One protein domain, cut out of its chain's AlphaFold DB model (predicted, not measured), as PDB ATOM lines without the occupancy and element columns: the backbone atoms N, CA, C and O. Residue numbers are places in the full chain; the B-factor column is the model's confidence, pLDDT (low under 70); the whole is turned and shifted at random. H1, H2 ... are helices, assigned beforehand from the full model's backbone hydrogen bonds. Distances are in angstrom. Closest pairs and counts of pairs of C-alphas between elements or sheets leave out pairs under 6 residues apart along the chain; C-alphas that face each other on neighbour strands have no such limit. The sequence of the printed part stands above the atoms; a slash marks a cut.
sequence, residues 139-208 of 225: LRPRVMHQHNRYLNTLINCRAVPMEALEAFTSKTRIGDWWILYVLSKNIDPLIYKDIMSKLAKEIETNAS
ATOM      1  N   LEU A 139     134.257 113.163 119.172       75.06
ATOM      2  CA  LEU A 139     132.912 112.574 119.221       75.06
ATOM      3  C   LEU A 139     132.381 112.207 117.830       75.06
ATOM      4  O   LEU A 139     131.559 111.301 117.711       75.06
ATOM      5  N   ARG A 140     132.874 112.860 116.772       77.88
ATOM      6  CA  ARG A 140     132.416 112.672 115.387       77.88
ATOM      7  C   ARG A 140     132.526 111.220 114.895       77.88
ATOM      8  O   ARG A 140     131.499 110.673 114.476       77.88
ATOM      9  N   PRO A 141     133.694 110.546 114.987       76.00
ATOM     10  CA  PRO A 141     133.797 109.160 114.546       76.00
ATOM     11  C   PRO A 141     133.026 108.218 115.481       76.00
ATOM     12  O   PRO A 141     132.440 107.247 115.018       76.00
ATOM     13  N   ARG A 142     132.908 108.528 116.782       79.56
ATOM     14  CA  ARG A 142     132.147 107.695 117.732       79.56
ATOM     15  C   ARG A 142     130.651 107.692 117.432       79.56
ATOM     16  O   ARG A 142     130.048 106.625 117.409       79.56
ATOM     17  N   VAL A 143     130.063 108.855 117.159       80.06
ATOM     18  CA  VAL A 143     128.634 108.982 116.825       80.06
ATOM     19  C   VAL A 143     128.310 108.241 115.527       80.06
ATOM     20  O   VAL A 143     127.312 107.526 115.441       80.06
ATOM     21  N   MET A 144     129.175 108.372 114.523       74.25
ATOM     22  CA  MET A 144     129.008 107.695 113.240       74.25
ATOM     23  C   MET A 144     129.233 106.181 113.380       74.25
ATOM     24  O   MET A 144     128.445 105.402 112.851       74.25
ATOM     25  N   HIS A 145     130.202 105.738 114.187       76.75
ATOM     26  CA  HIS A 145     130.388 104.324 114.516       76.75
ATOM     27  C   HIS A 145     129.190 103.743 115.276       76.75
ATOM     28  O   HIS A 145     128.743 102.654 114.941       76.75
ATOM     29  N   GLN A 146     128.630 104.454 116.257       76.31
ATOM     30  CA  GLN A 146     127.466 103.997 117.023       76.31
ATOM     31  C   GLN A 146     126.223 103.841 116.146       76.31
ATOM     32  O   GLN A 146     125.555 102.809 116.215       76.31
ATOM     33  N   HIS A 147     125.942 104.824 115.287       74.44
ATOM     34  CA  HIS A 147     124.826 104.745 114.348       74.44
ATOM     35  C   HIS A 147     125.004 103.581 113.366       74.44
ATOM     36  O   HIS A 147     124.113 102.745 113.221       74.44
ATOM     37  N   ASN A 148     126.195 103.463 112.773       68.31
ATOM     38  CA  ASN A 148     126.512 102.374 111.856       68.31
ATOM     39  C   ASN A 148     126.496 101.016 112.561       68.31
ATOM     40  O   ASN A 148     126.091 100.032 111.961       68.31
ATOM     41  N   ARG A 149     126.917 100.922 113.825       72.69
ATOM     42  CA  ARG A 149     126.920  99.672 114.593       72.69
ATOM     43  C   ARG A 149     125.504  99.208 114.899       72.69
ATOM     44  O   ARG A 149     125.208  98.052 114.641       72.69
ATOM     45  N   TYR A 150     124.636 100.103 115.375       68.31
ATOM     46  CA  TYR A 150     123.223  99.794 115.606       68.31
ATOM     47  C   TYR A 150     122.564  99.234 114.338       68.31
ATOM     48  O   TYR A 150     121.935  98.178 114.364       68.31
ATOM     49  N   LEU A 151     122.791  99.904 113.209       65.31
ATOM     50  CA  LEU A 151     122.169  99.554 111.938       65.31
ATOM     51  C   LEU A 151     122.776  98.272 111.321       65.31
ATOM     52  O   LEU A 151     122.059  97.447 110.760       65.31
ATOM     53  N   ASN A 152     124.077  98.031 111.513       64.94
ATOM     54  CA  ASN A 152     124.754  96.798 111.094       64.94
ATOM     55  C   ASN A 152     124.404  95.580 111.965       64.94
ATOM     56  O   ASN A 152     124.319  94.472 111.438       64.94
ATOM     57  N   THR A 153     124.167  95.762 113.271       66.56
ATOM     58  CA  THR A 153     123.676  94.694 114.158       66.56
ATOM     59  C   THR A 153     122.272  94.243 113.756       66.56
ATOM     60  O   THR A 153     121.994  93.050 113.795       66.56
ATOM     61  N   LEU A 154     121.419  95.164 113.299       63.22
ATOM     62  CA  LEU A 154     120.069  94.843 112.828       63.22
ATOM     63  C   LEU A 154     120.065  93.969 111.557       63.22
ATOM     64  O   LEU A 154     119.171  93.149 111.387       63.22
ATOM     65  N   ILE A 155     121.061  94.126 110.675       64.38
ATOM     66  CA  ILE A 155     121.114  93.492 109.337       64.38
ATOM     67  C   ILE A 155     122.258  92.455 109.236       64.38
ATOM     68  O   ILE A 155     122.626  91.998 108.157       64.38
ATOM     69  N   ASN A 156     122.830  92.056 110.379       65.12
ATOM     70  CA  ASN A 156     123.918  91.077 110.495       65.12
ATOM     71  C   ASN A 156     125.118  91.363 109.562       65.12
ATOM     72  O   ASN A 156     125.713  90.469 108.958       65.12
ATOM     73  N   CYS A 157     125.456  92.644 109.416       63.56
ATOM     74  CA  CYS A 157     126.541  93.114 108.564       63.56
ATOM     75  C   CYS A 157     127.791  93.429 109.386       63.56
ATOM     76  O   CYS A 157     127.719  93.940 110.503       63.56
ATOM     77  N   ARG A 158     128.978  93.162 108.824       65.62
ATOM     78  CA  ARG A 158     130.242  93.534 109.472       65.62
ATOM     79  C   ARG A 158     130.348  95.058 109.539       65.62
ATOM     80  O   ARG A 158     130.430  95.715 108.500       65.62
ATOM     81  N   ALA A 159     130.356  95.595 110.758       67.12
ATOM     82  CA  ALA A 159     130.518  97.022 110.999       67.12
ATOM     83  C   ALA A 159     131.876  97.528 110.482       67.12
ATOM     84  O   ALA A 159     132.878  96.809 110.515       67.12
ATOM     85  N   VAL A 160     131.902  98.779 110.020       70.44
ATOM     86  CA  VAL A 160     133.136  99.457 109.599       70.44
ATOM     87  C   VAL A 160     134.049  99.633 110.824       70.44
ATOM     88  O   VAL A 160     133.564 100.104 111.863       70.44
ATOM     89  N   PRO A 161     135.340  99.252 110.745       73.00
ATOM     90  CA  PRO A 161     136.269  99.409 111.859       73.00
ATOM     91  C   PRO A 161     136.427 100.889 112.227       73.00
ATOM     92  O   PRO A 161     136.434 101.761 111.359       73.00
ATOM     93  N   MET A 162     136.542 101.165 113.529       74.56
ATOM     94  CA  MET A 162     136.662 102.529 114.063       74.56
ATOM     95  C   MET A 162     137.896 103.255 113.507       74.56
ATOM     96  O   MET A 162     137.820 104.443 113.213       74.56
ATOM     97  N   GLU A 163     138.987 102.523 113.275       74.81
ATOM     98  CA  GLU A 163     140.241 103.040 112.712       74.81
ATOM     99  C   GLU A 163     140.053 103.638 111.311       74.81
ATOM    100  O   GLU A 163     140.498 104.751 111.047       74.81
ATOM    101  N   ALA A 164     139.316 102.953 110.427       72.00
ATOM    102  CA  ALA A 164     139.027 103.462 109.084       72.00
ATOM    103  C   ALA A 164     138.180 104.743 109.133       72.00
ATOM    104  O   ALA A 164     138.350 105.651 108.322       72.00
ATOM    105  N   LEU A 165     137.277 104.838 110.112       75.38
ATOM    106  CA  LEU A 165     136.423 106.003 110.300       75.38
ATOM    107  C   LEU A 165     137.181 107.202 110.882       75.38
ATOM    108  O   LEU A 165     136.871 108.346 110.552       75.38
ATOM    109  N   GLU A 166     138.168 106.953 111.734       78.62
ATOM    110  CA  GLU A 166     139.053 107.969 112.302       78.62
ATOM    111  C   GLU A 166     140.066 108.483 111.270       78.62
ATOM    112  O   GLU A 166     140.222 109.697 111.111       78.62
ATOM    113  N   ALA A 167     140.664 107.583 110.482       74.00
ATOM    114  CA  ALA A 167     141.517 107.937 109.346       74.00
ATOM    115  C   ALA A 167     140.751 108.757 108.298       74.00
ATOM    116  O   ALA A 167     141.280 109.718 107.743       74.00
ATOM    117  N   PHE A 168     139.478 108.428 108.074       76.44
ATOM    118  CA  PHE A 168     138.597 109.218 107.229       76.44
ATOM    119  C   PHE A 168     138.312 110.591 107.855       76.44
ATOM    120  O   PHE A 168     138.647 111.624 107.288       76.44
ATOM    121  N   THR A 169     137.753 110.627 109.067       74.94
ATOM    122  CA  THR A 169     137.290 111.872 109.710       74.94
ATOM    123  C   THR A 169     138.421 112.874 109.976       74.94
ATOM    124  O   THR A 169     138.164 114.074 110.029       74.94
ATOM    125  N   SER A 170     139.662 112.406 110.133       77.88
ATOM    126  CA  SER A 170     140.843 113.269 110.273       77.88
ATOM    127  C   SER A 170     141.306 113.896 108.952       77.88
ATOM    128  O   SER A 170     141.883 114.982 108.977       77.88
ATOM    129  N   LYS A 171     141.037 113.257 107.804       75.94
ATOM    130  CA  LYS A 171     141.449 113.738 106.473       75.94
ATOM    131  C   LYS A 171     140.374 114.544 105.743       75.94
ATOM    132  O   LYS A 171     140.713 115.366 104.892       75.94
ATOM    133  N   THR A 172     139.097 114.329 106.049       72.75
ATOM    134  CA  THR A 172     137.977 114.973 105.343       72.75
ATOM    135  C   THR A 172     137.502 116.252 106.041       72.75
ATOM    136  O   THR A 172     137.609 116.402 107.260       72.75
ATOM    137  N   ARG A 173     136.942 117.204 105.279       78.62
ATOM    138  CA  ARG A 173     136.394 118.446 105.848       78.62
ATOM    139  C   ARG A 173     135.131 118.150 106.664       78.62
ATOM    140  O   ARG A 173     134.433 117.163 106.441       78.62
ATOM    141  N   ILE A 174     134.784 119.056 107.583       78.19
ATOM    142  CA  ILE A 174     133.595 118.919 108.446       78.19
ATOM    143  C   ILE A 174     132.286 118.747 107.653       78.19
ATOM    144  O   ILE A 174     131.415 117.982 108.069       78.19
ATOM    145  N   GLY A 175     132.158 119.433 106.512       78.69
ATOM    146  CA  GLY A 175     130.984 119.340 105.641       78.69
ATOM    147  C   GLY A 175     130.837 117.961 104.998       78.69
ATOM    148  O   GLY A 175     129.742 117.408 104.986       78.69
ATOM    149  N   ASP A 176     131.944 117.365 104.558       80.31
ATOM    150  CA  ASP A 176     131.946 116.047 103.914       80.31
ATOM    151  C   ASP A 176     131.579 114.947 104.918       80.31
ATOM    152  O   ASP A 176     130.768 114.065 104.628       80.31
ATOM    153  N   TRP A 177     132.106 115.044 106.145       80.50
ATOM    154  CA  TRP A 177     131.710 114.167 107.248       80.50
ATOM    155  C   TRP A 177     130.209 114.279 107.552       80.50
ATOM    156  O   TRP A 177     129.531 113.265 107.722       80.50
ATOM    157  N   TRP A 178     129.666 115.501 107.584       83.19
ATOM    158  CA  TRP A 178     128.239 115.719 107.816       83.19
ATOM    159  C   TRP A 178     127.367 115.110 106.720       83.19
ATOM    160  O   TRP A 178     126.380 114.445 107.030       83.19
ATOM    161  N   ILE A 179     127.730 115.317 105.452       83.94
ATOM    162  CA  ILE A 179     127.012 114.751 104.307       83.94
ATOM    163  C   ILE A 179     126.965 113.232 104.435       83.94
ATOM    164  O   ILE A 179     125.890 112.657 104.314       83.94
ATOM    165  N   LEU A 180     128.085 112.584 104.765       79.31
ATOM    166  CA  LEU A 180     128.129 111.135 104.961       79.31
ATOM    167  C   LEU A 180     127.303 110.671 106.162       79.31
ATOM    168  O   LEU A 180     126.633 109.646 106.075       79.31
ATOM    169  N   TYR A 181     127.287 111.435 107.254       81.94
ATOM    170  CA  TYR A 181     126.420 111.165 108.403       81.94
ATOM    171  C   TYR A 181     124.922 111.308 108.072       81.94
ATOM    172  O   TYR A 181     124.088 110.574 108.602       81.94
ATOM    173  N   VAL A 182     124.547 112.257 107.212       83.44
ATOM    174  CA  VAL A 182     123.164 112.393 106.724       83.44
ATOM    175  C   VAL A 182     122.839 111.270 105.741       83.44
ATOM    176  O   VAL A 182     121.771 110.668 105.832       83.44
ATOM    177  N   LEU A 183     123.771 110.936 104.851       82.38
ATOM    178  CA  LEU A 183     123.645 109.859 103.875       82.38
ATOM    179  C   LEU A 183     123.426 108.506 104.561       82.38
ATOM    180  O   LEU A 183     122.535 107.760 104.167       82.38
ATOM    181  N   SER A 184     124.166 108.229 105.641       78.62
ATOM    182  CA  SER A 184     124.055 106.979 106.405       78.62
ATOM    183  C   SER A 184     122.670 106.755 107.012       78.62
ATOM    184  O   SER A 184     122.318 105.623 107.319       78.62
ATOM    185  N   LYS A 185     121.894 107.826 107.225       79.94
ATOM    186  CA  LYS A 185     120.529 107.762 107.766       79.94
ATOM    187  C   LYS A 185     119.455 107.567 106.701       79.94
ATOM    188  O   LYS A 185     118.346 107.179 107.049       79.94
ATOM    189  N   ASN A 186     119.759 107.906 105.450       84.56
ATOM    190  CA  ASN A 186     118.785 107.950 104.358       84.56
ATOM    191  C   ASN A 186     118.981 106.825 103.323       84.56
ATOM    192  O   ASN A 186     118.116 106.653 102.472       84.56
ATOM    193  N   ILE A 187     120.090 106.076 103.379       79.25
ATOM    194  CA  ILE A 187     120.423 104.980 102.450       79.25
ATOM    195  C   ILE A 187     120.570 103.656 103.208       79.25
ATOM    196  O   ILE A 187     120.964 103.644 104.375       79.25
ATOM    197  N   ASP A 188     120.314 102.538 102.523       78.69
ATOM    198  CA  ASP A 188     120.584 101.197 103.036       78.69
ATOM    199  C   ASP A 188     122.035 101.021 103.532       78.69
ATOM    200  O   ASP A 188     122.997 101.401 102.850       78.69
ATOM    201  N   PRO A 189     122.242 100.335 104.670       74.31
ATOM    202  CA  PRO A 189     123.566 100.121 105.266       74.31
ATOM    203  C   PRO A 189     124.547  99.400 104.360       74.31
ATOM    204  O   PRO A 189     125.747  99.661 104.417       74.31
ATOM    205  N   LEU A 190     124.049  98.451 103.566       72.75
ATOM    206  CA  LEU A 190     124.863  97.640 102.666       72.75
ATOM    207  C   LEU A 190     125.503  98.516 101.586       72.75
ATOM    208  O   LEU A 190     126.710  98.425 101.353       72.75
ATOM    209  N   ILE A 191     124.701  99.404 100.995       78.69
ATOM    210  CA  ILE A 191     125.133 100.374  99.987       78.69
ATOM    211  C   ILE A 191     126.066 101.399 100.633       78.69
ATOM    212  O   ILE A 191     127.150 101.670 100.120       78.69
ATOM    213  N   TYR A 192     125.699 101.906 101.812       80.38
ATOM    214  CA  TYR A 192     126.525 102.845 102.561       80.38
ATOM    215  C   TYR A 192     127.919 102.279 102.904       80.38
ATOM    216  O   TYR A 192     128.922 102.987 102.797       80.38
ATOM    217  N   LYS A 193     128.016 100.987 103.252       75.81
ATOM    218  CA  LYS A 193     129.296 100.307 103.511       75.81
ATOM    219  C   LYS A 193     130.174 100.238 102.262       75.81
ATOM    220  O   LYS A 193     131.375 100.492 102.357       75.81
ATOM    221  N   ASP A 194     129.594  99.879 101.116       78.88
ATOM    222  CA  ASP A 194     130.331  99.809  99.849       78.88
ATOM    223  C   ASP A 194     130.883 101.189  99.467       78.88
ATOM    224  O   ASP A 194     132.083 101.321  99.218       78.88
ATOM    225  N   ILE A 195     130.048 102.233  99.571       83.06
ATOM    226  CA  ILE A 195     130.443 103.632  99.346       83.06
ATOM    227  C   ILE A 195     131.600 104.026 100.269       83.06
ATOM    228  O   ILE A 195     132.617 104.528  99.795       83.06
ATOM    229  N   MET A 196     131.487 103.756 101.572       79.44
ATOM    230  CA  MET A 196     132.527 104.107 102.541       79.44
ATOM    231  C   MET A 196     133.848 103.376 102.265       79.44
ATOM    232  O   MET A 196     134.917 103.973 102.362       79.44
ATOM    233  N   SER A 197     133.794 102.094 101.886       75.94
ATOM    234  CA  SER A 197     135.002 101.311 101.601       75.94
ATOM    235  C   SER A 197     135.726 101.765 100.328       75.94
ATOM    236  O   SER A 197     136.956 101.810 100.308       75.94
ATOM    237  N   LYS A 198     134.978 102.149  99.285       80.69
ATOM    238  CA  LYS A 198     135.527 102.721  98.046       80.69
ATOM    239  C   LYS A 198     136.133 104.099  98.297       80.69
ATOM    240  O   LYS A 198     137.247 104.362  97.860       80.69
ATOM    241  N   LEU A 199     135.443 104.934  99.072       82.06
ATOM    242  CA  LEU A 199     135.906 106.272  99.424       82.06
ATOM    243  C   LEU A 199     137.196 106.245 100.261       82.06
ATOM    244  O   LEU A 199     138.098 107.039 100.011       82.06
ATOM    245  N   ALA A 200     137.317 105.314 101.212       77.00
ATOM    246  CA  ALA A 200     138.534 105.151 102.009       77.00
ATOM    247  C   ALA A 200     139.764 104.818 101.139       77.00
ATOM    248  O   ALA A 200     140.802 105.465 101.274       77.00
ATOM    249  N   LYS A 201     139.621 103.881 100.191       79.81
ATOM    250  CA  LYS A 201     140.693 103.506  99.249       79.81
ATOM    251  C   LYS A 201     141.121 104.670  98.357       79.81
ATOM    252  O   LYS A 201     142.314 104.875  98.131       79.81
ATOM    253  N   GLU A 202     140.160 105.450  97.873       79.88
ATOM    254  CA  GLU A 202     140.433 106.602  97.012       79.88
ATOM    255  C   GLU A 202     141.213 107.696  97.760       79.88
ATOM    256  O   GLU A 202     142.117 108.326  97.214       79.88
ATOM    257  N   ILE A 203     140.911 107.903  99.045       75.75
ATOM    258  CA  ILE A 203     141.597 108.891  99.889       75.75
ATOM    259  C   ILE A 203     143.029 108.450 100.222       75.75
ATOM    260  O   ILE A 203     143.938 109.280 100.216       75.75
ATOM    261  N   GLU A 204     143.257 107.162 100.483       75.62
ATOM    262  CA  GLU A 204     144.607 106.605 100.670       75.62
ATOM    263  C   GLU A 204     145.456 106.725  99.395       75.62
ATOM    264  O   GLU A 204     146.625 107.120  99.453       75.62
ATOM    265  N   THR A 205     144.845 106.472  98.235       77.94
ATOM    266  CA  THR A 205     145.498 106.579  96.922       77.94
ATOM    267  C   THR A 205     145.871 108.028  96.603       77.94
ATOM    268  O   THR A 205     147.010 108.316  96.241       77.94
ATOM    269  N   ASN A 206     144.955 108.976  96.826       70.75
ATOM    270  CA  ASN A 206     145.227 110.404  96.639       70.75
ATOM    271  C   ASN A 206     146.271 110.952  97.622       70.75
ATOM    272  O   ASN A 206     147.057 111.823  97.255       70.75
ATOM    273  N   ALA A 207     146.323 110.429  98.851       65.00
ATOM    274  CA  ALA A 207     147.370 110.781  99.809       65.00
ATOM    275  C   ALA A 207     148.752 110.270  99.374       65.00
ATOM    276  O   ALA A 207     149.748 110.943  99.609       65.00
ATOM    277  N   SER A 208     148.813 109.108  98.719       63.56
ATOM    278  CA  SER A 208     150.067 108.534  98.209       63.56
ATOM    279  C   SER A 208     150.597 109.288  96.982       63.56
ATOM    280  O   SER A 208     151.805 109.377  96.785       63.56
TER     281      SER A 208
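What this domain is: This is residues 139 to 208 of the 225 residues of the protein "Innexin" of Hyalella azteca (UniProt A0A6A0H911). Three helices, H1, H3 and H4, form a small, loosely joined bundle, their centres at the corners of a triangle, with H1 and H3 running the same way and H4 running back. The short helix H2 joins on at one end of the bundle, where it packs on residues 140 to 145 of H1 and residues 200 to 203 of H4. The printed part has 70 residues with four named helices in the order H1, H2, H3, H4 and no named strand, and its class is all helix. It is compact, with a radius of gyration of the C-alphas of 11.5 A, and elongated, spanning 36 by 21 by 20 A.

Where its parts are: H1, residues 139 to 154, begins with C-alpha 139 at (132.912, 112.574, 119.221) and is 22.8 A long from first to last C-alpha. H2 holds residues 162 to 171, 14.4 A, and H3 residues 174 to 186, 18.9 A. H4, residues 189 to 208, is the longest helix, 28.7 A, and ends with C-alpha 208 at (150.067, 108.534, 98.209).

How they stand to each other: H1 and H3 are close but not clearly touching, the closest C-alphas, of Met 144 and Tyr 181, being 6.5 A apart, at a shallow tilt of 17 degrees. H3 and H4 are also close but not clearly touching, with Ser 184 and Tyr 192 the closest, their C-alphas 6.2 A apart. H1 and H2 form a helical hairpin and touch, the closest C-alphas being those of Pro 141 and Glu 166, 5.8 A. Every O i to N i+4 pair is within hydrogen-bond range in H1 and H4, against 5 of 6 in H2 and 8 of 9 in H3.

The domain as a whole: The C-alphas of Leu 154 and Ser 208, the two farthest apart, are 36.1 A apart. The printed part has no cut and no long link. Mean pLDDT of the printed part is 75.4, with residues 148, 150 to 159 and 207 to 208 under 70.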